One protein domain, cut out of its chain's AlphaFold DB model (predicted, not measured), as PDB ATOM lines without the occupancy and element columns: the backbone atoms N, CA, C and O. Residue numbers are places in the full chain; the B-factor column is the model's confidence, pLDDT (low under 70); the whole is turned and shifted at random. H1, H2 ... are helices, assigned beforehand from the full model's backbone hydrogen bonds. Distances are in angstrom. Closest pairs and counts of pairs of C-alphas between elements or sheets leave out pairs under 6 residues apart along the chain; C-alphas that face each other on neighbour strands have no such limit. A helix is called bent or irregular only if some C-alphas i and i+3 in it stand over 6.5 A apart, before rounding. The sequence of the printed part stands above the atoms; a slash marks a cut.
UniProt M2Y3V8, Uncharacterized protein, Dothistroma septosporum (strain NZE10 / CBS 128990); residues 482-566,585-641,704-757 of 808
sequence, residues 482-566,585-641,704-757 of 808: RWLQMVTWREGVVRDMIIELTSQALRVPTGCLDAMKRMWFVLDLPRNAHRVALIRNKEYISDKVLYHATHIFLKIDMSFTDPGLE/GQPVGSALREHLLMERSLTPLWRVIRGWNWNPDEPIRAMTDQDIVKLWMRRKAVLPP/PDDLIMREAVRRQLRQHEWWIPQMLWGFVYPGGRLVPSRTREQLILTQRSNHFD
ATOM      1  N   ARG A 482      46.346  26.889 -14.342       94.62
ATOM      2  CA  ARG A 482      46.113  26.554 -15.765       94.62
ATOM      3  C   ARG A 482      46.584  25.153 -16.160       94.62
ATOM      4  O   ARG A 482      45.974  24.544 -17.031       94.62
ATOM      5  N   TRP A 483      47.663  24.642 -15.561       96.06
ATOM      6  CA  TRP A 483      48.064  23.244 -15.766       96.06
ATOM      7  C   TRP A 483      47.077  22.309 -15.063       96.06
ATOM      8  O   TRP A 483      46.654  21.328 -15.662       96.06
ATOM      9  N   LEU A 484      46.645  22.670 -13.849       95.94
ATOM     10  CA  LEU A 484      45.626  21.933 -13.102       95.94
ATOM     11  C   LEU A 484      44.312  21.825 -13.894       95.94
ATOM     12  O   LEU A 484      43.871  20.723 -14.185       95.94
ATOM     13  N   GLN A 485      43.755  22.960 -14.327       94.81
ATOM     14  CA  GLN A 485      42.563  23.042 -15.178       94.81
ATOM     15  C   GLN A 485      42.694  22.190 -16.453       94.81
ATOM     16  O   GLN A 485      41.730  21.552 -16.869       94.81
ATOM     17  N   MET A 486      43.880  22.172 -17.075       95.50
ATOM     18  CA  MET A 486      44.150  21.359 -18.262       95.50
ATOM     19  C   MET A 486      44.083  19.859 -17.944       95.50
ATOM     20  O   MET A 486      43.408  19.132 -18.670       95.50
ATOM     21  N   VAL A 487      44.708  19.389 -16.857       96.38
ATOM     22  CA  VAL A 487      44.682  17.955 -16.518       96.38
ATOM     23  C   VAL A 487      43.324  17.485 -15.992       96.38
ATOM     24  O   VAL A 487      42.897  16.399 -16.372       96.38
ATOM     25  N   THR A 488      42.599  18.294 -15.210       95.25
ATOM     26  CA  THR A 488      41.248  17.937 -14.731       95.25
ATOM     27  C   THR A 488      40.235  17.880 -15.868       95.25
ATOM     28  O   THR A 488      39.411  16.971 -15.917       95.25
ATOM     29  N   TRP A 489      40.331  18.792 -16.838       94.75
ATOM     30  CA  TRP A 489      39.498  18.738 -18.038       94.75
ATOM     31  C   TRP A 489      39.821  17.518 -18.919       94.75
ATOM     32  O   TRP A 489      38.900  16.868 -19.410       94.75
ATOM     33  N   ARG A 490      41.102  17.142 -19.072       96.38
ATOM     34  CA  ARG A 490      41.491  15.926 -19.813       96.38
ATOM     35  C   ARG A 490      41.049  14.635 -19.132       96.38
ATOM     36  O   ARG A 490      40.578  13.735 -19.820       96.38
ATOM     37  N   GLU A 491      41.177  14.550 -17.808       95.19
ATOM     38  CA  GLU A 491      40.626  13.443 -17.018       95.19
ATOM     39  C   GLU A 491      39.116  13.317 -17.265       95.19
ATOM     40  O   GLU A 491      38.640  12.233 -17.597       95.19
ATOM     41  N   GLY A 492      38.384  14.435 -17.174       94.12
ATOM     42  CA  GLY A 492      36.952  14.497 -17.458       94.12
ATOM     43  C   GLY A 492      36.607  13.992 -18.858       94.12
ATOM     44  O   GLY A 492      35.805  13.074 -18.983       94.12
ATOM     45  N   VAL A 493      37.255  14.517 -19.902       95.38
ATOM     46  CA  VAL A 493      37.015  14.106 -21.297       95.38
ATOM     47  C   VAL A 493      37.318  12.619 -21.532       95.38
ATOM     48  O   VAL A 493      36.534  11.944 -22.193       95.38
ATOM     49  N   VAL A 494      38.404  12.070 -20.972       96.25
ATOM     50  CA  VAL A 494      38.726  10.637 -21.131       96.25
ATOM     51  C   VAL A 494      37.743   9.739 -20.370       96.25
ATOM     52  O   VAL A 494      37.313   8.721 -20.913       96.25
ATOM     53  N   ARG A 495      37.335  10.114 -19.146       94.50
ATOM     54  CA  ARG A 495      36.253   9.419 -18.420       94.50
ATOM     55  C   ARG A 495      34.954   9.444 -19.215       94.50
ATOM     56  O   ARG A 495      34.266   8.431 -19.277       94.50
ATOM     57  N   ASP A 496      34.647  10.580 -19.831       93.94
ATOM     58  CA  ASP A 496      33.423  10.798 -20.589       93.94
ATOM     59  C   ASP A 496      33.380   9.960 -21.874       93.94
ATOM     60  O   ASP A 496      32.409   9.243 -22.084       93.94
ATOM     61  N   MET A 497      34.467   9.916 -22.659       94.12
ATOM     62  CA  MET A 497      34.603   8.982 -23.794       94.12
ATOM     63  C   MET A 497      34.301   7.530 -23.381       94.12
ATOM     64  O   MET A 497      33.612   6.808 -24.098       94.12
ATOM     65  N   ILE A 498      34.788   7.105 -22.210       94.12
ATOM     66  CA  ILE A 498      34.558   5.757 -21.677       94.12
ATOM     67  C   ILE A 498      33.106   5.567 -21.203       94.12
ATOM     68  O   ILE A 498      32.568   4.473 -21.367       94.12
ATOM     69  N   ILE A 499      32.448   6.601 -20.661       90.81
ATOM     70  CA  ILE A 499      31.018   6.561 -20.302       90.81
ATOM     71  C   ILE A 499      30.149   6.383 -21.549       90.81
ATOM     72  O   ILE A 499      29.290   5.503 -21.544       90.81
ATOM     73  N   GLU A 500      30.371   7.171 -22.606       89.00
ATOM     74  CA  GLU A 500      29.550   7.096 -23.822       89.00
ATOM     75  C   GLU A 500      29.678   5.708 -24.480       89.00
ATOM     76  O   GLU A 500      28.664   5.037 -24.687       89.00
ATOM     77  N   LEU A 501      30.909   5.201 -24.659       91.06
ATOM     78  CA  LEU A 501      31.162   3.834 -25.147       91.06
ATOM     79  C   LEU A 501      30.499   2.771 -24.247       91.06
ATOM     80  O   LEU A 501      29.834   1.859 -24.729       91.06
ATOM     81  N   THR A 502      30.604   2.906 -22.921       90.50
ATOM     82  CA  THR A 502      29.956   1.982 -21.970       90.50
ATOM     83  C   THR A 502      28.425   2.024 -22.062       90.50
ATOM     84  O   THR A 502      27.783   0.994 -21.849       90.50
ATOM     85  N   SER A 503      27.828   3.170 -22.408       86.25
ATOM     86  CA  SER A 503      26.378   3.288 -22.618       86.25
ATOM     87  C   SER A 503      25.912   2.605 -23.915       86.25
ATOM     88  O   SER A 503      24.842   2.002 -23.930       86.25
ATOM     89  N   GLN A 504      26.769   2.571 -24.943       84.19
ATOM     90  CA  GLN A 504      26.624   1.775 -26.174       84.19
ATOM     91  C   GLN A 504      26.971   0.277 -25.979       84.19
ATOM     92  O   GLN A 504      27.202  -0.441 -26.945       84.19
ATOM     93  N   ALA A 505      27.078  -0.208 -24.734       86.50
ATOM     94  CA  ALA A 505      27.590  -1.538 -24.358       86.50
ATOM     95  C   ALA A 505      29.046  -1.856 -24.776       86.50
ATOM     96  O   ALA A 505      29.559  -2.926 -24.441       86.50
ATOM     97  N   LEU A 506      29.765  -0.919 -25.401       90.12
ATOM     98  CA  LEU A 506      31.170  -1.019 -25.820       90.12
ATOM     99  C   LEU A 506      32.132  -0.810 -24.635       90.12
ATOM    100  O   LEU A 506      32.989   0.072 -24.621       90.12
ATOM    101  N   ARG A 507      31.975  -1.649 -23.605       90.44
ATOM    102  CA  ARG A 507      32.748  -1.606 -22.354       90.44
ATOM    103  C   ARG A 507      34.241  -1.832 -22.597       90.44
ATOM    104  O   ARG A 507      34.618  -2.671 -23.409       90.44
ATOM    105  N   VAL A 508      35.086  -1.158 -21.816       93.00
ATOM    106  CA  VAL A 508      36.554  -1.307 -21.834       93.00
ATOM    107  C   VAL A 508      37.108  -1.678 -20.449       93.00
ATOM    108  O   VAL A 508      36.485  -1.345 -19.439       93.00
ATOM    109  N   PRO A 509      38.283  -2.334 -20.364       93.19
ATOM    110  CA  PRO A 509      39.017  -2.513 -19.112       93.19
ATOM    111  C   PRO A 509      39.375  -1.188 -18.425       93.19
ATOM    112  O   PRO A 509      39.589  -0.164 -19.074       93.19
ATOM    113  N   THR A 510      39.539  -1.227 -17.102       89.44
ATOM    114  CA  THR A 510      39.859  -0.056 -16.260       89.44
ATOM    115  C   THR A 510      41.142   0.675 -16.681       89.44
ATOM    116  O   THR A 510      41.179   1.906 -16.668       89.44
ATOM    117  N   GLY A 511      42.170  -0.057 -17.126       93.12
ATOM    118  CA  GLY A 511      43.442   0.504 -17.601       93.12
ATOM    119  C   GLY A 511      43.352   1.346 -18.883       93.12
ATOM    120  O   GLY A 511      44.268   2.116 -19.177       93.12
ATOM    121  N   CYS A 512      42.244   1.280 -19.631       95.44
ATOM    122  CA  CYS A 512      42.061   2.076 -20.849       95.44
ATOM    123  C   CYS A 512      41.984   3.591 -20.585       95.44
ATOM    124  O   CYS A 512      42.344   4.376 -21.461       95.44
ATOM    125  N   LEU A 513      41.599   4.013 -19.374       94.69
ATOM    126  CA  LEU A 513      41.605   5.422 -18.966       94.69
ATOM    127  C   LEU A 513      43.029   5.998 -18.884       94.69
ATOM    128  O   LEU A 513      43.287   7.096 -19.377       94.69
ATOM    129  N   ASP A 514      43.969   5.254 -18.301       95.62
ATOM    130  CA  ASP A 514      45.381   5.643 -18.250       95.62
ATOM    131  C   ASP A 514      46.001   5.640 -19.658       95.62
ATOM    132  O   ASP A 514      46.589   6.638 -20.085       95.62
ATOM    133  N   ALA A 515      45.772   4.569 -20.423       97.06
ATOM    134  CA  ALA A 515      46.286   4.439 -21.781       97.06
ATOM    135  C   ALA A 515      45.810   5.580 -22.702       97.06
ATOM    136  O   ALA A 515      46.619   6.181 -23.415       97.06
ATOM    137  N   MET A 516      44.527   5.953 -22.642       96.88
ATOM    138  CA  MET A 516      43.979   7.055 -23.438       96.88
ATOM    139  C   MET A 516      44.546   8.422 -23.009       96.88
ATOM    140  O   MET A 516      44.880   9.236 -23.874       96.88
ATOM    141  N   LYS A 517      44.770   8.664 -21.704       97.06
ATOM    142  CA  LYS A 517      45.492   9.866 -21.235       97.06
ATOM    143  C   LYS A 517      46.922   9.924 -21.792       97.06
ATOM    144  O   LYS A 517      47.334  10.970 -22.295       97.06
ATOM    145  N   ARG A 518      47.662   8.806 -21.789       97.44
ATOM    146  CA  ARG A 518      49.018   8.724 -22.373       97.44
ATOM    147  C   ARG A 518      49.016   8.980 -23.880       97.44
ATOM    148  O   ARG A 518      49.885   9.699 -24.370       97.44
ATOM    149  N   MET A 519      48.015   8.494 -24.618       96.56
ATOM    150  CA  MET A 519      47.874   8.814 -26.046       96.56
ATOM    151  C   MET A 519      47.548  10.295 -26.301       96.56
ATOM    152  O   MET A 519      48.022  10.855 -27.289       96.56
ATOM    153  N   TRP A 520      46.851  10.987 -25.391       96.88
ATOM    154  CA  TRP A 520      46.727  12.452 -25.461       96.88
ATOM    155  C   TRP A 520      48.091  13.142 -25.293       96.88
ATOM    156  O   TRP A 520      48.401  14.082 -26.026       96.88
ATOM    157  N   PHE A 521      48.952  12.655 -24.392       96.56
ATOM    158  CA  PHE A 521      50.310  13.198 -24.253       96.56
ATOM    159  C   PHE A 521      51.165  12.962 -25.509       96.56
ATOM    160  O   PHE A 521      51.903  13.854 -25.923       96.56
ATOM    161  N   VAL A 522      51.005  11.818 -26.186       95.69
ATOM    162  CA  VAL A 522      51.619  11.566 -27.506       95.69
ATOM    163  C   VAL A 522      51.153  12.604 -28.537       95.69
ATOM    164  O   VAL A 522      51.978  13.099 -29.311       95.69
ATOM    165  N   LEU A 523      49.873  12.999 -28.535       92.88
ATOM    166  CA  LEU A 523      49.360  14.031 -29.448       92.88
ATOM    167  C   LEU A 523      49.970  15.422 -29.204       92.88
ATOM    168  O   LEU A 523      50.270  16.119 -30.177       92.88
ATOM    169  N   ASP A 524      50.235  15.803 -27.951       92.12
ATOM    170  CA  ASP A 524      50.897  17.079 -27.629       92.12
ATOM    171  C   ASP A 524      52.319  17.188 -28.210       92.12
ATOM    172  O   ASP A 524      52.817  18.295 -28.439       92.12
ATOM    173  N   LEU A 525      53.003  16.058 -28.440       91.62
ATOM    174  CA  LEU A 525      54.386  16.055 -28.911       91.62
ATOM    175  C   LEU A 525      54.479  16.517 -30.381       91.62
ATOM    176  O   LEU A 525      53.947  15.851 -31.274       91.62
ATOM    177  N   PRO A 526      55.211  17.614 -30.676       86.62
ATOM    178  CA  PRO A 526      55.157  18.297 -31.973       86.62
ATOM    179  C   PRO A 526      56.026  17.674 -33.081       86.62
ATOM    180  O   PRO A 526      56.111  18.242 -34.174       86.62
ATOM    181  N   ARG A 527      56.724  16.565 -32.797       89.00
ATOM    182  CA  ARG A 527      57.659  15.884 -33.709       89.00
ATOM    183  C   ARG A 527      57.587  14.371 -33.532       89.00
ATOM    184  O   ARG A 527      57.547  13.880 -32.401       89.00
ATOM    185  N   ASN A 528      57.711  13.640 -34.632       91.62
ATOM    186  CA  ASN A 528      57.721  12.181 -34.678       91.62
ATOM    187  C   ASN A 528      58.876  11.583 -33.878       91.62
ATOM    188  O   ASN A 528      58.679  10.598 -33.177       91.62
ATOM    189  N   ALA A 529      60.055  12.213 -33.902       91.62
ATOM    190  CA  ALA A 529      61.201  11.769 -33.105       91.62
ATOM    191  C   ALA A 529      60.878  11.694 -31.599       91.62
ATOM    192  O   ALA A 529      61.306  10.760 -30.926       91.62
ATOM    193  N   HIS A 530      60.081  12.632 -31.073       92.88
ATOM    194  CA  HIS A 530      59.650  12.606 -29.674       92.88
ATOM    195  C   HIS A 530      58.515  11.600 -29.443       92.88
ATOM    196  O   HIS A 530      58.564  10.874 -28.455       92.88
ATOM    197  N   ARG A 531      57.536  11.506 -30.359       94.94
ATOM    198  CA  ARG A 531      56.442  10.516 -30.280       94.94
ATOM    199  C   ARG A 531      56.970   9.073 -30.264       94.94
ATOM    200  O   ARG A 531      56.609   8.298 -29.385       94.94
ATOM    201  N   VAL A 532      57.882   8.746 -31.182       96.00
ATOM    202  CA  VAL A 532      58.534   7.428 -31.284       96.00
ATOM    203  C   VAL A 532      59.421   7.144 -30.070       96.00
ATOM    204  O   VAL A 532      59.386   6.034 -29.552       96.00
ATOM    205  N   ALA A 533      60.188   8.123 -29.577       96.00
ATOM    206  CA  ALA A 533      61.006   7.937 -28.375       96.00
ATOM    207  C   ALA A 533      60.156   7.688 -27.116       96.00
ATOM    208  O   ALA A 533      60.502   6.825 -26.313       96.00
ATOM    209  N   LEU A 534      59.028   8.394 -26.965       95.88
ATOM    210  CA  LEU A 534      58.105   8.201 -25.845       95.88
ATOM    211  C   LEU A 534      57.456   6.811 -25.876       95.88
ATOM    212  O   LEU A 534      57.445   6.125 -24.860       95.88
ATOM    213  N   ILE A 535      56.951   6.383 -27.037       96.88
ATOM    214  CA  ILE A 535      56.289   5.078 -27.193       96.88
ATOM    215  C   ILE A 535      57.273   3.901 -27.104       96.88
ATOM    216  O   ILE A 535      56.893   2.818 -26.666       96.88
ATOM    217  N   ARG A 536      58.560   4.117 -27.402       96.69
ATOM    218  CA  ARG A 536      59.621   3.128 -27.151       96.69
ATOM    219  C   ARG A 536      60.013   2.973 -25.680       96.69
ATOM    220  O   ARG A 536      60.598   1.945 -25.346       96.69
ATOM    221  N   ASN A 537      59.714   3.939 -24.806       96.88
ATOM    222  CA  ASN A 537      60.019   3.797 -23.383       96.88
ATOM    223  C   ASN A 537      59.029   2.820 -22.719       96.88
ATOM    224  O   ASN A 537      57.863   3.167 -22.525       96.88
ATOM    225  N   LYS A 538      59.512   1.633 -22.320       95.94
ATOM    226  CA  LYS A 538      58.730   0.623 -21.582       95.94
ATOM    227  C   LYS A 538      58.193   1.126 -20.232       95.94
ATOM    228  O   LYS A 538      57.121   0.690 -19.829       95.94
ATOM    229  N   GLU A 539      58.889   2.045 -19.557       95.06
ATOM    230  CA  GLU A 539      58.464   2.607 -18.263       95.06
ATOM    231  C   GLU A 539      57.214   3.488 -18.400       95.06
ATOM    232  O   GLU A 539      56.333   3.480 -17.543       95.06
ATOM    233  N   TYR A 540      57.136   4.275 -19.481       95.44
ATOM    234  CA  TYR A 540      56.031   5.209 -19.704       95.44
ATOM    235  C   TYR A 540      54.908   4.584 -20.541       95.44
ATOM    236  O   TYR A 540      53.738   4.794 -20.231       95.44
ATOM    237  N   ILE A 541      55.244   3.805 -21.572       97.00
ATOM    238  CA  ILE A 541      54.308   2.977 -22.340       97.00
ATOM    239  C   ILE A 541      54.670   1.512 -22.092       97.00
ATOM    240  O   ILE A 541      55.498   0.937 -22.801       97.00
ATOM    241  N   SER A 542      54.053   0.900 -21.083       96.75
ATOM    242  CA  SER A 542      54.199  -0.533 -20.812       96.75
ATOM    243  C   SER A 542      53.408  -1.383 -21.812       96.75
ATOM    244  O   SER A 542      52.566  -0.882 -22.562       96.75
ATOM    245  N   ASP A 543      53.648  -2.691 -21.819       97.00
ATOM    246  CA  ASP A 543      52.953  -3.614 -22.726       97.00
ATOM    247  C   ASP A 543      51.446  -3.713 -22.395       97.00
ATOM    248  O   ASP A 543      50.611  -3.767 -23.300       97.00
ATOM    249  N   LYS A 544      51.080  -3.558 -21.109       96.06
ATOM    250  CA  LYS A 544      49.685  -3.373 -20.664       96.06
ATOM    251  C   LYS A 544      49.068  -2.080 -21.227       96.06
ATOM    252  O   LYS A 544      47.926  -2.103 -21.679       96.06
ATOM    253  N   VAL A 545      49.813  -0.967 -21.274       97.00
ATOM    254  CA  VAL A 545      49.340   0.293 -21.890       97.00
ATOM    255  C   VAL A 545      49.104   0.126 -23.394       97.00
ATOM    256  O   VAL A 545      48.084   0.599 -23.890       97.00
ATOM    257  N   LEU A 546      49.985  -0.574 -24.120       96.75
ATOM    258  CA  LEU A 546      49.786  -0.865 -25.549       96.75
ATOM    259  C   LEU A 546      48.545  -1.737 -25.785       96.75
ATOM    260  O   LEU A 546      47.754  -1.433 -26.674       96.75
ATOM    261  N   TYR A 547      48.343  -2.781 -24.976       95.94
ATOM    262  CA  TYR A 547      47.143  -3.625 -25.027       95.94
ATOM    263  C   TYR A 547      45.857  -2.815 -24.795       95.94
ATOM    264  O   TYR A 547      44.925  -2.883 -25.597       95.94
ATOM    265  N   HIS A 548      45.818  -1.999 -23.737       96.50
ATOM    266  CA  HIS A 548      44.667  -1.153 -23.414       96.50
ATOM    267  C   HIS A 548      44.399  -0.068 -24.470       96.50
ATOM    268  O   HIS A 548      43.239   0.230 -24.756       96.50
ATOM    269  N   ALA A 549      45.443   0.497 -25.082       96.62
ATOM    270  CA  ALA A 549      45.294   1.490 -26.143       96.62
ATOM    271  C   ALA A 549      44.713   0.878 -27.434       96.62
ATOM    272  O   ALA A 549      43.796   1.455 -28.018       96.62
ATOM    273  N   THR A 550      45.162  -0.319 -27.834       95.06
ATOM    274  CA  THR A 550      44.552  -1.072 -28.947       95.06
ATOM    275  C   THR A 550      43.095  -1.427 -28.642       95.06
ATOM    276  O   THR A 550      42.226  -1.206 -29.481       95.06
ATOM    277  N   HIS A 551      42.798  -1.879 -27.417       94.75
ATOM    278  CA  HIS A 551      41.440  -2.233 -26.990       94.75
ATOM    279  C   HIS A 551      40.466  -1.044 -27.103       94.75
ATOM    280  O   HIS A 551      39.395  -1.185 -27.693       94.75
ATOM    281  N   ILE A 552      40.811   0.143 -26.580       95.44
ATOM    282  CA  ILE A 552      39.909   1.305 -26.674       95.44
ATOM    283  C   ILE A 552      39.767   1.819 -28.114       95.44
ATOM    284  O   ILE A 552      38.668   2.196 -28.508       95.44
ATOM    285  N   PHE A 553      40.823   1.772 -28.934       94.62
ATOM    286  CA  PHE A 553      40.726   2.140 -30.351       94.62
ATOM    287  C   PHE A 553      39.890   1.159 -31.183       94.62
ATOM    288  O   PHE A 553      39.201   1.602 -32.101       94.62
ATOM    289  N   LEU A 554      39.861  -0.125 -30.819       92.75
ATOM    290  CA  LEU A 554      38.968  -1.124 -31.408       92.75
ATOM    291  C   LEU A 554      37.497  -0.871 -31.032       92.75
ATOM    292  O   LEU A 554      36.633  -0.880 -31.904       92.75
ATOM    293  N   LYS A 555      37.203  -0.566 -29.760       92.56
ATOM    294  CA  LYS A 555      35.842  -0.192 -29.323       92.56
ATOM    295  C   LYS A 555      35.368   1.130 -29.944       92.56
ATOM    296  O   LYS A 555      34.187   1.262 -30.240       92.56
ATOM    297  N   ILE A 556      36.274   2.078 -30.188       92.88
ATOM    298  CA  ILE A 556      35.966   3.319 -30.914       92.88
ATOM    299  C   ILE A 556      35.616   3.029 -32.378       92.88
ATOM    300  O   ILE A 556      34.614   3.555 -32.859       92.88
ATOM    301  N   ASP A 557      36.351   2.147 -33.063       89.00
ATOM    302  CA  ASP A 557      35.979   1.733 -34.423       89.00
ATOM    303  C   ASP A 557      34.589   1.088 -34.439       89.00
ATOM    304  O   ASP A 557      33.771   1.473 -35.267       89.00
ATOM    305  N   MET A 558      34.293   0.197 -33.482       86.25
ATOM    306  CA  MET A 558      32.960  -0.403 -33.324       86.25
ATOM    307  C   MET A 558      31.864   0.655 -33.102       86.25
ATOM    308  O   MET A 558      30.806   0.561 -33.714       86.25
ATOM    309  N   SER A 559      32.114   1.697 -32.296       86.19
ATOM    310  CA  SER A 559      31.150   2.800 -32.097       86.19
ATOM    311  C   SER A 559      30.899   3.629 -33.361       86.19
ATOM    312  O   SER A 559      29.855   4.260 -33.493       86.19
ATOM    313  N   PHE A 560      31.850   3.619 -34.296       83.06
ATOM    314  CA  PHE A 560      31.752   4.294 -35.588       83.06
ATOM    315  C   PHE A 560      31.302   3.358 -36.723       83.06
ATOM    316  O   PHE A 560      31.207   3.828 -37.854       83.06
ATOM    317  N   THR A 561      31.053   2.065 -36.470       75.81
ATOM    318  CA  THR A 561      30.524   1.092 -37.452       75.81
ATOM    319  C   THR A 561      29.188   0.460 -37.047       75.81
ATOM    320  O   THR A 561      28.702  -0.406 -37.774       75.81
ATOM    321  N   ASP A 562      28.594   0.862 -35.920       61.56
ATOM    322  CA  ASP A 562      27.318   0.328 -35.431       61.56
ATOM    323  C   ASP A 562      26.180   0.557 -36.454       61.56
ATOM    324  O   ASP A 562      25.827   1.709 -36.712       61.56
ATOM    325  N   PRO A 563      25.578  -0.504 -37.032       49.75
ATOM    326  CA  PRO A 563      24.480  -0.373 -37.990       49.75
ATOM    327  C   PRO A 563      23.140   0.019 -37.340       49.75
ATOM    328  O   PRO A 563      22.178   0.274 -38.062       49.75
ATOM    329  N   GLY A 564      23.045   0.026 -36.004       45.75
ATOM    330  CA  GLY A 564      21.875   0.501 -35.257       45.75
ATOM    331  C   GLY A 564      21.805   2.026 -35.124       45.75
ATOM    332  O   GLY A 564      20.729   2.571 -34.877       45.75
ATOM    333  N   LEU A 565      22.926   2.721 -35.328       48.25
ATOM    334  CA  LEU A 565      22.957   4.159 -35.573       48.25
ATOM    335  C   LEU A 565      22.810   4.378 -37.083       48.25
ATOM    336  O   LEU A 565      23.613   3.853 -37.849       48.25
ATOM    337  N   GLU A 566      21.835   5.180 -37.533       48.28
ATOM    338  CA  GLU A 566      21.877   5.721 -38.901       48.28
ATOM    339  C   GLU A 566      23.163   6.557 -39.023       48.28
ATOM    340  O   GLU A 566      23.236   7.599 -38.367       48.28
ATOM    341  N   GLY A 585      30.687   6.755 -49.365       47.91
ATOM    342  CA  GLY A 585      31.370   8.044 -49.535       47.91
ATOM    343  C   GLY A 585      31.630   8.823 -48.239       47.91
ATOM    344  O   GLY A 585      32.127   9.942 -48.318       47.91
ATOM    345  N   GLN A 586      31.357   8.234 -47.070       50.94
ATOM    346  CA  GLN A 586      31.768   8.773 -45.772       50.94
ATOM    347  C   GLN A 586      32.906   7.921 -45.172       50.94
ATOM    348  O   GLN A 586      32.963   6.713 -45.423       50.94
ATOM    349  N   PRO A 587      33.826   8.503 -44.377       53.03
ATOM    350  CA  PRO A 587      34.735   7.743 -43.538       53.03
ATOM    351  C   PRO A 587      33.942   7.191 -42.349       53.03
ATOM    352  O   PRO A 587      33.334   7.937 -41.585       53.03
ATOM    353  N   VAL A 588      33.964   5.872 -42.203       60.47
ATOM    354  CA  VAL A 588      33.237   5.106 -41.181       60.47
ATOM    355  C   VAL A 588      34.266   4.225 -40.459       60.47
ATOM    356  O   VAL A 588      35.281   3.851 -41.055       60.47
ATOM    357  N   GLY A 589      34.074   3.928 -39.172       70.81
ATOM    358  CA  GLY A 589      35.027   3.114 -38.408       70.81
ATOM    359  C   GLY A 589      36.446   3.694 -38.322       70.81
ATOM    360  O   GLY A 589      36.654   4.883 -38.055       70.81
ATOM    361  N   SER A 590      37.434   2.834 -38.584       73.69
ATOM    362  CA  SER A 590      38.872   3.120 -38.478       73.69
ATOM    363  C   SER A 590      39.330   4.331 -39.294       73.69
ATOM    364  O   SER A 590      40.167   5.102 -38.825       73.69
ATOM    365  N   ALA A 591      38.749   4.554 -40.478       76.25
ATOM    366  CA  ALA A 591      39.066   5.706 -41.318       76.25
ATOM    367  C   ALA A 591      38.705   7.030 -40.625       76.25
ATOM    368  O   ALA A 591      39.489   7.981 -40.657       76.25
ATOM    369  N   LEU A 592      37.549   7.099 -39.957       83.44
ATOM    370  CA  LEU A 592      37.128   8.285 -39.209       83.44
ATOM    371  C   LEU A 592      38.002   8.491 -37.965       83.44
ATOM    372  O   LEU A 592      38.479   9.604 -37.730       83.44
ATOM    373  N   ARG A 593      38.295   7.412 -37.223       89.31
ATOM    374  CA  ARG A 593      39.221   7.449 -36.079       89.31
ATOM    375  C   ARG A 593      40.593   7.993 -36.484       89.31
ATOM    376  O   ARG A 593      41.096   8.891 -35.815       89.31
ATOM    377  N   GLU A 594      41.177   7.509 -37.578       85.88
ATOM    378  CA  GLU A 594      42.496   7.945 -38.065       85.88
ATOM    379  C   GLU A 594      42.524   9.459 -38.360       85.88
ATOM    380  O   GLU A 594      43.439  10.166 -37.931       85.88
ATOM    381  N   HIS A 595      41.493   9.990 -39.031       84.75
ATOM    382  CA  HIS A 595      41.386  11.427 -39.309       84.75
ATOM    383  C   HIS A 595      41.254  12.257 -38.019       84.75
ATOM    384  O   HIS A 595      41.913  13.289 -37.885       84.75
ATOM    385  N   LEU A 596      40.465  11.789 -37.046       90.25
ATOM    386  CA  LEU A 596      40.296  12.445 -35.744       90.25
ATOM    387  C   LEU A 596      41.546  12.332 -34.850       90.25
ATOM    388  O   LEU A 596      41.787  13.211 -34.025       90.25
ATOM    389  N   LEU A 597      42.378  11.303 -35.035       91.00
ATOM    390  CA  LEU A 597      43.666  11.129 -34.352       91.00
ATOM    391  C   LEU A 597      44.825  11.918 -34.994       91.00
ATOM    392  O   LEU A 597      45.875  12.061 -34.363       91.00
ATOM    393  N   MET A 598      44.660  12.467 -36.205       84.88
ATOM    394  CA  MET A 598      45.611  13.430 -36.795       84.88
ATOM    395  C   MET A 598      45.413  14.869 -36.302       84.88
ATOM    396  O   MET A 598      46.282  15.725 -36.513       84.88
ATOM    397  N   GLU A 599      44.309  15.142 -35.606       87.19
ATOM    398  CA  GLU A 599      44.100  16.411 -34.922       87.19
ATOM    399  C   GLU A 599      45.026  16.604 -33.713       87.19
ATOM    400  O   GLU A 599      45.673  15.695 -33.191       87.19
ATOM    401  N   ARG A 600      45.127  17.856 -33.263       82.69
ATOM    402  CA  ARG A 600      46.106  18.280 -32.241       82.69
ATOM    403  C   ARG A 600      45.697  17.942 -30.796       82.69
ATOM    404  O   ARG A 600      46.336  18.420 -29.862       82.69
ATOM    405  N   SER A 601      44.611  17.196 -30.603       90.50
ATOM    406  CA  SER A 601      43.975  16.902 -29.313       90.50
ATOM    407  C   SER A 601      42.981  15.745 -29.471       90.50
ATOM    408  O   SER A 601      42.505  15.522 -30.579       90.50
ATOM    409  N   LEU A 602      42.582  15.077 -28.381       94.06
ATOM    410  CA  LEU A 602      41.461  14.121 -28.405       94.06
ATOM    411  C   LEU A 602      40.077  14.802 -28.408       94.06
ATOM    412  O   LEU A 602      39.067  14.121 -28.557       94.06
ATOM    413  N   THR A 603      40.000  16.134 -28.283       94.25
ATOM    414  CA  THR A 603      38.723  16.876 -28.273       94.25
ATOM    415  C   THR A 603      37.817  16.571 -29.474       94.25
ATOM    416  O   THR A 603      36.629  16.358 -29.247       94.25
ATOM    417  N   PRO A 604      38.314  16.526 -30.730       92.38
ATOM    418  CA  PRO A 604      37.476  16.214 -31.887       92.38
ATOM    419  C   PRO A 604      36.945  14.781 -31.851       92.38
ATOM    420  O   PRO A 604      35.773  14.560 -32.134       92.38
ATOM    421  N   LEU A 605      37.781  13.825 -31.426       93.56
ATOM    422  CA  LEU A 605      37.393  12.425 -31.252       93.56
ATOM    423  C   LEU A 605      36.289  12.275 -30.195       93.56
ATOM    424  O   LEU A 605      35.275  11.634 -30.455       93.56
ATOM    425  N   TRP A 606      36.446  12.929 -29.043       94.31
ATOM    426  CA  TRP A 606      35.425  12.991 -27.995       94.31
ATOM    427  C   TRP A 606      34.116  13.622 -28.485       94.31
ATOM    428  O   TRP A 606      33.052  13.057 -28.243       94.31
ATOM    429  N   ARG A 607      34.178  14.746 -29.218       91.00
ATOM    430  CA  ARG A 607      32.984  15.385 -29.802       91.00
ATOM    431  C   ARG A 607      32.263  14.448 -30.780       91.00
ATOM    432  O   ARG A 607      31.046  14.367 -30.713       91.00
ATOM    433  N   VAL A 608      32.975  13.687 -31.613       89.06
ATOM    434  CA  VAL A 608      32.332  12.736 -32.541       89.06
ATOM    435  C   VAL A 608      31.747  11.516 -31.819       89.06
ATOM    436  O   VAL A 608      30.615  11.148 -32.114       89.06
ATOM    437  N   ILE A 609      32.428  10.949 -30.812       88.25
ATOM    438  CA  ILE A 609      31.866   9.885 -29.944       88.25
ATOM    439  C   ILE A 609      30.584  10.364 -29.236       88.25
ATOM    440  O   ILE A 609      29.650   9.596 -29.031       88.25
ATOM    441  N   ARG A 610      30.509  11.661 -28.919       83.81
ATOM    442  CA  ARG A 610      29.329  12.344 -28.374       83.81
ATOM    443  C   ARG A 610      28.187  12.590 -29.374       83.81
ATOM    444  O   ARG A 610      27.173  13.168 -28.985       83.81
ATOM    445  N   GLY A 611      28.341  12.207 -30.643       82.25
ATOM    446  CA  GLY A 611      27.396  12.528 -31.718       82.25
ATOM    447  C   GLY A 611      27.443  13.996 -32.166       82.25
ATOM    448  O   GLY A 611      26.506  14.479 -32.799       82.25
ATOM    449  N   TRP A 612      28.504  14.733 -31.825       86.00
ATOM    450  CA  TRP A 612      28.676  16.153 -32.143       86.00
ATOM    451  C   TRP A 612      29.687  16.378 -33.280       86.00
ATOM    452  O   TRP A 612      30.563  15.562 -33.562       86.00
ATOM    453  N   ASN A 613      29.608  17.544 -33.916       84.50
ATOM    454  CA  ASN A 613      30.594  18.038 -34.870       84.50
ATOM    455  C   ASN A 613      32.008  18.084 -34.260       84.50
ATOM    456  O   ASN A 613      32.214  18.601 -33.160       84.50
ATOM    457  N   TRP A 614      32.992  17.587 -35.013       87.88
ATOM    458  CA  TRP A 614      34.386  17.439 -34.574       87.88
ATOM    459  C   TRP A 614      35.073  18.766 -34.202       87.88
ATOM    460  O   TRP A 614      35.963  18.781 -33.351       87.88
ATOM    461  N   ASN A 615      34.689  19.880 -34.836       87.81
ATOM    462  CA  ASN A 615      35.392  21.155 -34.704       87.81
ATOM    463  C   ASN A 615      35.151  21.784 -33.312       87.81
ATOM    464  O   ASN A 615      34.010  22.148 -33.014       87.81
ATOM    465  N   PRO A 616      36.184  21.948 -32.456       86.31
ATOM    466  CA  PRO A 616      36.015  22.514 -31.120       86.31
ATOM    467  C   PRO A 616      35.554  23.979 -31.134       86.31
ATOM    468  O   PRO A 616      34.839  24.375 -30.217       86.31
ATOM    469  N   ASP A 617      35.922  24.745 -32.167       86.38
ATOM    470  CA  ASP A 617      35.650  26.187 -32.278       86.38
ATOM    471  C   ASP A 617      34.213  26.493 -32.759       86.38
ATOM    472  O   ASP A 617      33.783  27.648 -32.783       86.38
ATOM    473  N   GLU A 618      33.453  25.465 -33.152       86.56
ATOM    474  CA  GLU A 618      32.061  25.573 -33.597       86.56
ATOM    475  C   GLU A 618      31.068  25.163 -32.486       86.56
ATOM    476  O   GLU A 618      31.383  24.300 -31.652       86.56
ATOM    477  N   PRO A 619      29.835  25.716 -32.476       88.75
ATOM    478  CA  PRO A 619      28.800  25.311 -31.526       88.75
ATOM    479  C   PRO A 619      28.455  23.825 -31.667       88.75
ATOM    480  O   PRO A 619      28.596  23.244 -32.748       88.75
ATOM    481  N   ILE A 620      27.993  23.226 -30.568       85.50
ATOM    482  CA  ILE A 620      27.571  21.823 -30.508       85.50
ATOM    483  C   ILE A 620      26.350  21.620 -31.413       85.50
ATOM    484  O   ILE A 620      25.296  22.215 -31.195       85.50
ATOM    485  N   ARG A 621      26.507  20.765 -32.424       84.06
ATOM    486  CA  ARG A 621      25.448  20.234 -33.299       84.06
ATOM    487  C   ARG A 621      25.850  18.838 -33.775       84.06
ATOM    488  O   ARG A 621      27.017  18.485 -33.630       84.06
ATOM    489  N   ALA A 622      24.945  18.084 -34.396       79.88
ATOM    490  CA  ALA A 622      25.313  16.847 -35.091       79.88
ATOM    491  C   ALA A 622      26.375  17.101 -36.182       79.88
ATOM    492  O   ALA A 622      26.403  18.175 -36.795       79.88
ATOM    493  N   MET A 623      27.260  16.129 -36.419       79.25
ATOM    494  CA  MET A 623      28.223  16.208 -37.523       79.25
ATOM    495  C   MET A 623      27.499  16.070 -38.870       79.25
ATOM    496  O   MET A 623      26.594  15.253 -39.002       79.25
ATOM    497  N   THR A 624      27.897  16.871 -39.859       80.50
ATOM    498  CA  THR A 624      27.329  16.840 -41.216       80.50
ATOM    499  C   THR A 624      28.348  16.353 -42.243       80.50
ATOM    500  O   THR A 624      29.555  16.477 -42.029       80.50
ATOM    501  N   ASP A 625      27.880  15.903 -43.407       75.50
ATOM    502  CA  ASP A 625      28.697  15.569 -44.581       75.50
ATOM    503  C   ASP A 625      29.695  16.691 -44.932       75.50
ATOM    504  O   ASP A 625      30.857  16.435 -45.250       75.50
ATOM    505  N   GLN A 626      29.286  17.961 -44.802       79.25
ATOM    506  CA  GLN A 626      30.173  19.109 -45.019       79.25
ATOM    507  C   GLN A 626      31.301  19.177 -43.985       79.25
ATOM    508  O   GLN A 626      32.425  19.536 -44.326       79.25
ATOM    509  N   ASP A 627      31.027  18.827 -42.727       81.75
ATOM    510  CA  ASP A 627      32.033  18.809 -41.664       81.75
ATOM    511  C   ASP A 627      33.032  17.666 -41.846       81.75
ATOM    512  O   ASP A 627      34.221  17.847 -41.581       81.75
ATOM    513  N   ILE A 628      32.582  16.528 -42.373       76.88
ATOM    514  CA  ILE A 628      33.461  15.435 -42.793       76.88
ATOM    515  C   ILE A 628      34.370  15.890 -43.946       76.88
ATOM    516  O   ILE A 628      35.588  15.713 -43.877       76.88
ATOM    517  N   VAL A 629      33.820  16.555 -44.970       77.06
ATOM    518  CA  VAL A 629      34.625  17.099 -46.078       77.06
ATOM    519  C   VAL A 629      35.602  18.178 -45.587       77.06
ATOM    520  O   VAL A 629      36.748  18.181 -46.037       77.06
ATOM    521  N   LYS A 630      35.235  19.034 -44.615       79.56
ATOM    522  CA  LYS A 630      36.193  19.943 -43.944       79.56
ATOM    523  C   LYS A 630      37.354  19.160 -43.314       79.56
ATOM    524  O   LYS A 630      38.506  19.509 -43.554       79.56
ATOM    525  N   LEU A 631      37.064  18.114 -42.532       79.50
ATOM    526  CA  LEU A 631      38.077  17.301 -41.840       79.50
ATOM    527  C   LEU A 631      39.024  16.605 -42.833       79.50
ATOM    528  O   LEU A 631      40.240  16.586 -42.630       79.50
ATOM    529  N   TRP A 632      38.484  16.091 -43.940       77.94
ATOM    530  CA  TRP A 632      39.270  15.506 -45.027       77.94
ATOM    531  C   TRP A 632      40.141  16.552 -45.738       77.94
ATOM    532  O   TRP A 632      41.348  16.347 -45.881       77.94
ATOM    533  N   MET A 633      39.575  17.707 -46.115       75.00
ATOM    534  CA  MET A 633      40.306  18.813 -46.757       75.00
ATOM    535  C   MET A 633      41.465  19.295 -45.880       75.00
ATOM    536  O   MET A 633      42.595  19.398 -46.345       75.00
ATOM    537  N   ARG A 634      41.214  19.488 -44.583       76.06
ATOM    538  CA  ARG A 634      42.196  19.875 -43.557       76.06
ATOM    539  C   ARG A 634      43.390  18.929 -43.430       76.06
ATOM    540  O   ARG A 634      44.459  19.355 -43.008       76.06
ATOM    541  N   ARG A 635      43.230  17.672 -43.847       71.06
ATOM    542  CA  ARG A 635      44.290  16.660 -43.894       71.06
ATOM    543  C   ARG A 635      44.937  16.511 -45.279       71.06
ATOM    544  O   ARG A 635      46.136  16.261 -45.360       71.06
ATOM    545  N   LYS A 636      44.153  16.584 -46.361       70.25
ATOM    546  CA  LYS A 636      44.564  16.169 -47.720       70.25
ATOM    547  C   LYS A 636      44.847  17.329 -48.683       70.25
ATOM    548  O   LYS A 636      45.548  17.115 -49.669       70.25
ATOM    549  N   ALA A 637      44.362  18.544 -48.412       66.94
ATOM    550  CA  ALA A 637      44.581  19.721 -49.256       66.94
ATOM    551  C   ALA A 637      45.996  20.304 -49.067       66.94
ATOM    552  O   ALA A 637      46.199  21.348 -48.444       66.94
ATOM    553  N   VAL A 638      46.997  19.614 -49.616       64.00
ATOM    554  CA  VAL A 638      48.382  20.097 -49.666       64.00
ATOM    555  C   VAL A 638      48.492  21.201 -50.716       64.00
ATOM    556  O   VAL A 638      48.433  20.936 -51.916       64.00
ATOM    557  N   LEU A 639      48.703  22.441 -50.276       65.62
ATOM    558  CA  LEU A 639      49.083  23.521 -51.185       65.62
ATOM    559  C   LEU A 639      50.570  23.436 -51.552       65.62
ATOM    560  O   LEU A 639      51.395  23.181 -50.669       65.62
ATOM    561  N   PRO A 640      50.938  23.740 -52.812       66.75
ATOM    562  CA  PRO A 640      52.323  24.007 -53.171       66.75
ATOM    563  C   PRO A 640      52.933  25.067 -52.237       66.75
ATOM    564  O   PRO A 640      52.264  26.064 -51.931       66.75
ATOM    565  N   PRO A 641      54.196  24.910 -51.793       64.56
ATOM    566  CA  PRO A 641      54.840  25.884 -50.911       64.56
ATOM    567  C   PRO A 641      54.863  27.284 -51.540       64.56
ATOM    568  O   PRO A 641      54.658  28.275 -50.837       64.56
ATOM    569  N   PRO A 704      48.634   8.155 -32.847       95.06
ATOM    570  CA  PRO A 704      48.759   7.215 -31.739       95.06
ATOM    571  C   PRO A 704      48.512   5.755 -32.140       95.06
ATOM    572  O   PRO A 704      49.286   4.901 -31.730       95.06
ATOM    573  N   ASP A 705      47.502   5.460 -32.964       92.81
ATOM    574  CA  ASP A 705      47.198   4.100 -33.440       92.81
ATOM    575  C   ASP A 705      48.307   3.534 -34.341       92.81
ATOM    576  O   ASP A 705      48.822   2.445 -34.083       92.81
ATOM    577  N   ASP A 706      48.758   4.316 -35.320       93.19
ATOM    578  CA  ASP A 706      49.890   3.991 -36.194       93.19
ATOM    579  C   ASP A 706      51.191   3.744 -35.394       93.19
ATOM    580  O   ASP A 706      51.976   2.846 -35.706       93.19
ATOM    581  N   LEU A 707      51.409   4.481 -34.298       95.94
ATOM    582  CA  LEU A 707      52.546   4.281 -33.393       95.94
ATOM    583  C   LEU A 707      52.395   3.050 -32.481       95.94
ATOM    584  O   LEU A 707      53.376   2.328 -32.302       95.94
ATOM    585  N   ILE A 708      51.203   2.795 -31.924       95.31
ATOM    586  CA  ILE A 708      50.918   1.607 -31.100       95.31
ATOM    587  C   ILE A 708      51.158   0.341 -31.916       95.31
ATOM    588  O   ILE A 708      51.882  -0.535 -31.455       95.31
ATOM    589  N   MET A 709      50.615   0.258 -33.134       92.38
ATOM    590  CA  MET A 709      50.750  -0.935 -33.974       92.38
ATOM    591  C   MET A 709      52.215  -1.221 -34.326       92.38
ATOM    592  O   MET A 709      52.677  -2.355 -34.192       92.38
ATOM    593  N   ARG A 710      52.987  -0.188 -34.698       95.25
ATOM    594  CA  ARG A 710      54.432  -0.316 -34.970       95.25
ATOM    595  C   ARG A 710      55.214  -0.779 -33.739       95.25
ATOM    596  O   ARG A 710      56.117  -1.602 -33.866       95.25
ATOM    597  N   GLU A 711      54.882  -0.265 -32.558       96.62
ATOM    598  CA  GLU A 711      55.563  -0.622 -31.312       96.62
ATOM    599  C   GLU A 711      55.162  -2.012 -30.798       96.62
ATOM    600  O   GLU A 711      56.024  -2.769 -30.364       96.62
ATOM    601  N   ALA A 712      53.889  -2.392 -30.913       94.88
ATOM    602  CA  ALA A 712      53.398  -3.721 -30.563       94.88
ATOM    603  C   ALA A 712      54.031  -4.815 -31.439       94.88
ATOM    604  O   ALA A 712      54.398  -5.869 -30.923       94.88
ATOM    605  N   VAL A 713      54.236  -4.544 -32.735       95.38
ATOM    606  CA  VAL A 713      55.019  -5.415 -33.630       95.38
ATOM    607  C   VAL A 713      56.495  -5.440 -33.216       95.38
ATOM    608  O   VAL A 713      57.066  -6.521 -33.096       95.38
ATOM    609  N   ARG A 714      57.112  -4.284 -32.917       96.06
ATOM    610  CA  ARG A 714      58.513  -4.208 -32.447       96.06
ATOM    611  C   ARG A 714      58.752  -5.000 -31.155       96.06
ATOM    612  O   ARG A 714      59.829  -5.561 -30.979       96.06
ATOM    613  N   ARG A 715      57.768  -5.025 -30.256       96.81
ATOM    614  CA  ARG A 715      57.781  -5.768 -28.986       96.81
ATOM    615  C   ARG A 715      57.185  -7.179 -29.089       96.81
ATOM    616  O   ARG A 715      57.063  -7.844 -28.071       96.81
ATOM    617  N   GLN A 716      56.810  -7.623 -30.292       95.88
ATOM    618  CA  GLN A 716      56.247  -8.950 -30.572       95.88
ATOM    619  C   GLN A 716      54.990  -9.312 -29.748       95.88
ATOM    620  O   GLN A 716      54.712 -10.482 -29.527       95.88
ATOM    621  N   LEU A 717      54.166  -8.333 -29.346       92.56
ATOM    622  CA  LEU A 717      53.030  -8.521 -28.415       92.56
ATOM    623  C   LEU A 717      51.807  -9.271 -28.993       92.56
ATOM    624  O   LEU A 717      50.729  -9.208 -28.408       92.56
ATOM    625  N   ARG A 718      51.939  -9.893 -30.175       91.88
ATOM    626  CA  ARG A 718      50.920 -10.700 -30.893       91.88
ATOM    627  C   ARG A 718      49.474 -10.163 -30.809       91.88
ATOM    628  O   ARG A 718      48.521 -10.926 -30.733       91.88
ATOM    629  N   GLN A 719      49.289  -8.836 -30.856       87.00
ATOM    630  CA  GLN A 719      47.997  -8.191 -30.546       87.00
ATOM    631  C   GLN A 719      46.806  -8.680 -31.390       87.00
ATOM    632  O   GLN A 719      45.672  -8.585 -30.931       87.00
ATOM    633  N   HIS A 720      47.058  -9.229 -32.583       85.06
ATOM    634  CA  HIS A 720      46.044  -9.837 -33.446       85.06
ATOM    635  C   HIS A 720      45.300 -11.011 -32.788       85.06
ATOM    636  O   HIS A 720      44.106 -11.170 -33.021       85.06
ATOM    637  N   GLU A 721      45.962 -11.796 -31.929       90.44
ATOM    638  CA  GLU A 721      45.338 -12.922 -31.209       90.44
ATOM    639  C   GLU A 721      44.270 -12.440 -30.217       90.44
ATOM    640  O   GLU A 721      43.284 -13.123 -29.950       90.44
ATOM    641  N   TRP A 722      44.434 -11.215 -29.716       89.19
ATOM    642  CA  TRP A 722      43.575 -10.627 -28.696       89.19
ATOM    643  C   TRP A 722      42.390  -9.852 -29.273       89.19
ATOM    644  O   TRP A 722      41.499  -9.483 -28.515       89.19
ATOM    645  N   TRP A 723      42.319  -9.616 -30.588       88.00
ATOM    646  CA  TRP A 723      41.250  -8.803 -31.185       88.00
ATOM    647  C   TRP A 723      39.846  -9.370 -30.948       88.00
ATOM    648  O   TRP A 723      38.944  -8.606 -30.617       88.00
ATOM    649  N   ILE A 724      39.644 -10.688 -31.053       88.56
ATOM    650  CA  ILE A 724      38.332 -11.306 -30.782       88.56
ATOM    651  C   ILE A 724      37.950 -11.170 -29.292       88.56
ATOM    652  O   ILE A 724      36.881 -10.613 -29.022       88.56
ATOM    653  N   PRO A 725      38.811 -11.545 -28.319       89.44
ATOM    654  CA  PRO A 725      38.597 -11.225 -26.905       89.44
ATOM    655  C   PRO A 725      38.316  -9.742 -26.628       89.44
ATOM    656  O   PRO A 725      37.423  -9.429 -25.845       89.44
ATOM    657  N   GLN A 726      39.024  -8.814 -27.282       91.31
ATOM    658  CA  GLN A 726      38.817  -7.373 -27.111       91.31
ATOM    659  C   GLN A 726      37.468  -6.904 -27.687       91.31
ATOM    660  O   GLN A 726      36.762  -6.153 -27.019       91.31
ATOM    661  N   MET A 727      37.048  -7.373 -28.870       88.00
ATOM    662  CA  MET A 727      35.719  -7.058 -29.420       88.00
ATOM    663  C   MET A 727      34.602  -7.552 -28.494       88.00
ATOM    664  O   MET A 727      33.710  -6.777 -28.149       88.00
ATOM    665  N   LEU A 728      34.687  -8.803 -28.034       87.25
ATOM    666  CA  LEU A 728      33.678  -9.442 -27.178       87.25
ATOM    667  C   LEU A 728      33.714  -8.965 -25.714       87.25
ATOM    668  O   LEU A 728      32.736  -9.152 -24.985       87.25
ATOM    669  N   TRP A 729      34.802  -8.316 -25.283       88.56
ATOM    670  CA  TRP A 729      34.998  -7.883 -23.899       88.56
ATOM    671  C   TRP A 729      33.811  -7.079 -23.366       88.56
ATOM    672  O   TRP A 729      33.423  -6.058 -23.941       88.56
ATOM    673  N   GLY A 730      33.258  -7.532 -22.240       84.75
ATOM    674  CA  GLY A 730      32.180  -6.849 -21.534       84.75
ATOM    675  C   GLY A 730      30.801  -6.918 -22.198       84.75
ATOM    676  O   GLY A 730      29.891  -6.272 -21.685       84.75
ATOM    677  N   PHE A 731      30.606  -7.684 -23.277       84.06
ATOM    678  CA  PHE A 731      29.262  -8.069 -23.738       84.06
ATOM    679  C   PHE A 731      28.717  -9.276 -22.961       84.06
ATOM    680  O   PHE A 731      27.530  -9.323 -22.634       84.06
ATOM    681  N   VAL A 732      29.600 -10.220 -22.621       78.81
ATOM    682  CA  VAL A 732      29.283 -11.492 -21.959       78.81
ATOM    683  C   VAL A 732      30.149 -11.641 -20.702       78.81
ATOM    684  O   VAL A 732      31.341 -11.337 -20.736       78.81
ATOM    685  N   TYR A 733      29.558 -12.085 -19.593       73.50
ATOM    686  CA  TYR A 733      30.274 -12.488 -18.375       73.50
ATOM    687  C   TYR A 733      30.966 -13.859 -18.553       73.50
ATOM    688  O   TYR A 733      30.497 -14.657 -19.367       73.50
ATOM    689  N   PRO A 734      31.966 -14.225 -17.720       62.94
ATOM    690  CA  PRO A 734      32.616 -15.549 -17.746       62.94
ATOM    691  C   PRO A 734      31.686 -16.774 -17.601       62.94
ATOM    692  O   PRO A 734      32.110 -17.898 -17.842       62.94
ATOM    693  N   GLY A 735      30.415 -16.574 -17.230       67.88
ATOM    694  CA  GLY A 735      29.366 -17.604 -17.183       67.88
ATOM    695  C   GLY A 735      28.313 -17.512 -18.299       67.88
ATOM    696  O   GLY A 735      27.171 -17.908 -18.079       67.88
ATOM    697  N   GLY A 736      28.623 -16.902 -19.450       72.50
ATOM    698  CA  GLY A 736      27.727 -16.827 -20.619       72.50
ATOM    699  C   GLY A 736      26.549 -15.843 -20.507       72.50
ATOM    700  O   GLY A 736      25.814 -15.646 -21.473       72.50
ATOM    701  N   ARG A 737      26.353 -15.196 -19.352       74.12
ATOM    702  CA  ARG A 737      25.280 -14.208 -19.141       74.12
ATOM    703  C   ARG A 737      25.614 -12.880 -19.827       74.12
ATOM    704  O   ARG A 737      26.728 -12.381 -19.685       74.12
ATOM    705  N   LEU A 738      24.638 -12.279 -20.507       75.25
ATOM    706  CA  LEU A 738      24.774 -10.939 -21.091       75.25
ATOM    707  C   LEU A 738      24.923  -9.870 -19.998       75.25
ATOM    708  O   LEU A 738      24.247  -9.920 -18.968       75.25
ATOM    709  N   VAL A 739      25.795  -8.886 -20.229       77.69
ATOM    710  CA  VAL A 739      26.083  -7.808 -19.269       77.69
ATOM    711  C   VAL A 739      25.119  -6.627 -19.508       77.69
ATOM    712  O   VAL A 739      25.272  -5.919 -20.511       77.69
ATOM    713  N   PRO A 740      24.143  -6.351 -18.617       78.94
ATOM    714  CA  PRO A 740      23.062  -5.399 -18.888       78.94
ATOM    715  C   PRO A 740      23.574  -3.964 -19.072       78.94
ATOM    716  O   PRO A 740      24.307  -3.429 -18.231       78.94
ATOM    717  N   SER A 741      23.214  -3.347 -20.199       78.62
ATOM    718  CA  SER A 741      23.567  -1.964 -20.541       78.62
ATOM    719  C   SER A 741      22.992  -0.990 -19.513       78.62
ATOM    720  O   SER A 741      21.795  -1.010 -19.236       78.62
ATOM    721  N   ARG A 742      23.849  -0.140 -18.939       81.19
ATOM    722  CA  ARG A 742      23.431   0.935 -18.026       81.19
ATOM    723  C   ARG A 742      23.244   2.219 -18.816       81.19
ATOM    724  O   ARG A 742      24.033   2.498 -19.718       81.19
ATOM    725  N   THR A 743      22.255   3.026 -18.448       84.25
ATOM    726  CA  THR A 743      22.094   4.345 -19.070       84.25
ATOM    727  C   THR A 743      23.268   5.254 -18.700       84.25
ATOM    728  O   THR A 743      23.886   5.118 -17.639       84.25
ATOM    729  N   ARG A 744      23.562   6.228 -19.565       81.62
ATOM    730  CA  ARG A 744      24.594   7.250 -19.337       81.62
ATOM    731  C   ARG A 744      24.467   7.923 -17.960       81.62
ATOM    732  O   ARG A 744      25.465   8.144 -17.281       81.62
ATOM    733  N   GLU A 745      23.243   8.199 -17.521       84.50
ATOM    734  CA  GLU A 745      22.955   8.820 -16.223       84.50
ATOM    735  C   GLU A 745      23.313   7.903 -15.046       84.50
ATOM    736  O   GLU A 745      24.004   8.332 -14.122       84.50
ATOM    737  N   GLN A 746      22.939   6.620 -15.112       85.06
ATOM    738  CA  GLN A 746      23.320   5.614 -14.111       85.06
ATOM    739  C   GLN A 746      24.845   5.466 -14.011       85.06
ATOM    740  O   GLN A 746      25.383   5.313 -12.912       85.06
ATOM    741  N   LEU A 747      25.559   5.539 -15.139       83.62
ATOM    742  CA  LEU A 747      27.024   5.498 -15.181       83.62
ATOM    743  C   LEU A 747      27.654   6.738 -14.526       83.62
ATOM    744  O   LEU A 747      28.569   6.590 -13.717       83.62
ATOM    745  N   ILE A 748      27.134   7.940 -14.800       82.44
ATOM    746  CA  ILE A 748      27.587   9.191 -14.164       82.44
ATOM    747  C   ILE A 748      27.332   9.164 -12.649       82.44
ATOM    748  O   ILE A 748      28.211   9.547 -11.875       82.44
ATOM    749  N   LEU A 749      26.169   8.677 -12.204       82.06
ATOM    750  CA  LEU A 749      25.860   8.517 -10.779       82.06
ATOM    751  C   LEU A 749      26.795   7.499 -10.105       82.06
ATOM    752  O   LEU A 749      27.353   7.805  -9.053       82.06
ATOM    753  N   THR A 750      27.055   6.354 -10.751       79.81
ATOM    754  CA  THR A 750      28.012   5.341 -10.258       79.81
ATOM    755  C   THR A 750      29.440   5.904 -10.166       79.81
ATOM    756  O   THR A 750      30.164   5.618  -9.219       79.81
ATOM    757  N   GLN A 751      29.881   6.731 -11.123       72.50
ATOM    758  CA  GLN A 751      31.200   7.368 -11.022       72.50
ATOM    759  C   GLN A 751      31.270   8.405  -9.894       72.50
ATOM    760  O   GLN A 751      32.332   8.563  -9.294       72.50
ATOM    761  N   ARG A 752      30.164   9.096  -9.581       68.31
ATOM    762  CA  ARG A 752      30.111  10.051  -8.465       68.31
ATOM    763  C   ARG A 752      30.236   9.352  -7.110       68.31
ATOM    764  O   ARG A 752      31.071   9.797  -6.330       68.31
ATOM    765  N   SER A 753      29.495   8.268  -6.847       64.06
ATOM    766  CA  SER A 753      29.660   7.492  -5.600       64.06
ATOM    767  C   SER A 753      31.094   6.982  -5.468       64.06
ATOM    768  O   SER A 753      31.806   7.385  -4.554       64.06
ATOM    769  N   ASN A 754      31.581   6.259  -6.481       62.31
ATOM    770  CA  ASN A 754      32.904   5.636  -6.455       62.31
ATOM    771  C   ASN A 754      34.054   6.659  -6.330       62.31
ATOM    772  O   ASN A 754      35.154   6.303  -5.899       62.31
ATOM    773  N   HIS A 755      33.835   7.920  -6.724       59.59
ATOM    774  CA  HIS A 755      34.784   9.005  -6.488       59.59
ATOM    775  C   HIS A 755      34.815   9.437  -5.017       59.59
ATOM    776  O   HIS A 755      35.910   9.594  -4.481       59.59
ATOM    777  N   PHE A 756      33.655   9.588  -4.367       55.25
ATOM    778  CA  PHE A 756      33.575   9.874  -2.933       55.25
ATOM    779  C   PHE A 756      34.086   8.703  -2.084       55.25
ATOM    780  O   PHE A 756      34.845   8.943  -1.150       55.25
ATOM    781  N   ASP A 757      33.777   7.458  -2.446       52.19
ATOM    782  CA  ASP A 757      34.203   6.267  -1.694       52.19
ATOM    783  C   ASP A 757      35.735   6.105  -1.698       52.19
ATOM    784  O   ASP A 757      36.353   5.903  -0.654       52.19
TER     785      ASP A 757
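Overview. This is residues 482 to 566, 585 to 641 and 704 to 757 of the 808 residues of an uncharacterized protein of Dothistroma septosporum (strain NZE10 / CBS 128990) (UniProt M2Y3V8). Short helices crossing at many angles make a compact cluster round H4, with H2, H8 and H9 packed across it and H5 near one of its ends. H1 and H5 have H6 between them, while H7 and H10 lie farthest out; residues 636 to 641 and residues 752 to 757 of H10 stick out. The printed part has 196 residues in three pieces, with ten named helices, H1 to H10 in order, and no named strand: all helix. It is compact, with a radius of gyration of the C-alphas of 17.3 A, and spans 60 by 41 by 40 A.

Arrangement. H1, residues 482 to 503, touches H2, residues 512 to 524, at a steep tilt of 49 degrees, opposite ways; the closest C-alphas, of Val 494 and Leu 513, are 6.3 A apart. H2 and H3, residues 528 to 536, form a helical hairpin, but only just touch, with 3 pairs of C-alphas within 8 A. H4, residues 543 to 559, is the hub, touching five helices. It is about perpendicular to H2, at 89 degrees, with the C-alphas of Cys 512 and His 548 closest at 4.9 A. H5, residues 590 to 597, touches H4 through Ser 590 and Asp 557, closest C-alphas 5.2 A apart. H5 and H6, residues 603 to 609, form a helical hairpin; H6 touches H1 at a shallow tilt of 14 degrees, closest at Trp 606 and Met 497, C-alphas 5.9 A apart. H7, residues 625 to 636, only just touches H5, with 3 pairs within 8 A. H8, residues 704 to 714, touches H4, closest C-alphas Ile 708 and Leu 546, 6.2 A. H9, residues 719 to 728, touches H4, closest C-alphas Gln 726 and His 551, 5.8 A. H10, residues 744 to 757, touches H1, closest C-alphas Arg 744 and Ser 503, 5.4 A. Every O i to N i+4 pair is within hydrogen-bond range in H1 to H8 and H10; H9 has 3 of 6.

Along the chain. H1, 31.3 A long, begins at C-alpha 482 (46.113, 26.554, -15.765). H4 measures 24.6 A, H10 20.1 A and H2 18.7 A. H9 is irregular, with C-alphas 721 and 724 7.2 A apart. H10 ends at C-alpha 757 (34.203, 6.267, -1.694).

Size, cuts and confidence. The C-alphas farthest apart, of Pro 641 and Gly 735, are 60.6 A apart. Across the cuts, C-alphas 566 and 585 are 14.4 A apart, and C-alphas 641 and 704 27.4 A. The links H6 to H7 and H9 to H10 are long. Mean pLDDT of the printed part is 85.6; residues 562 to 566, 585 to 588, 637 to 641, 734 to 735 and 752 to 757 are under 70.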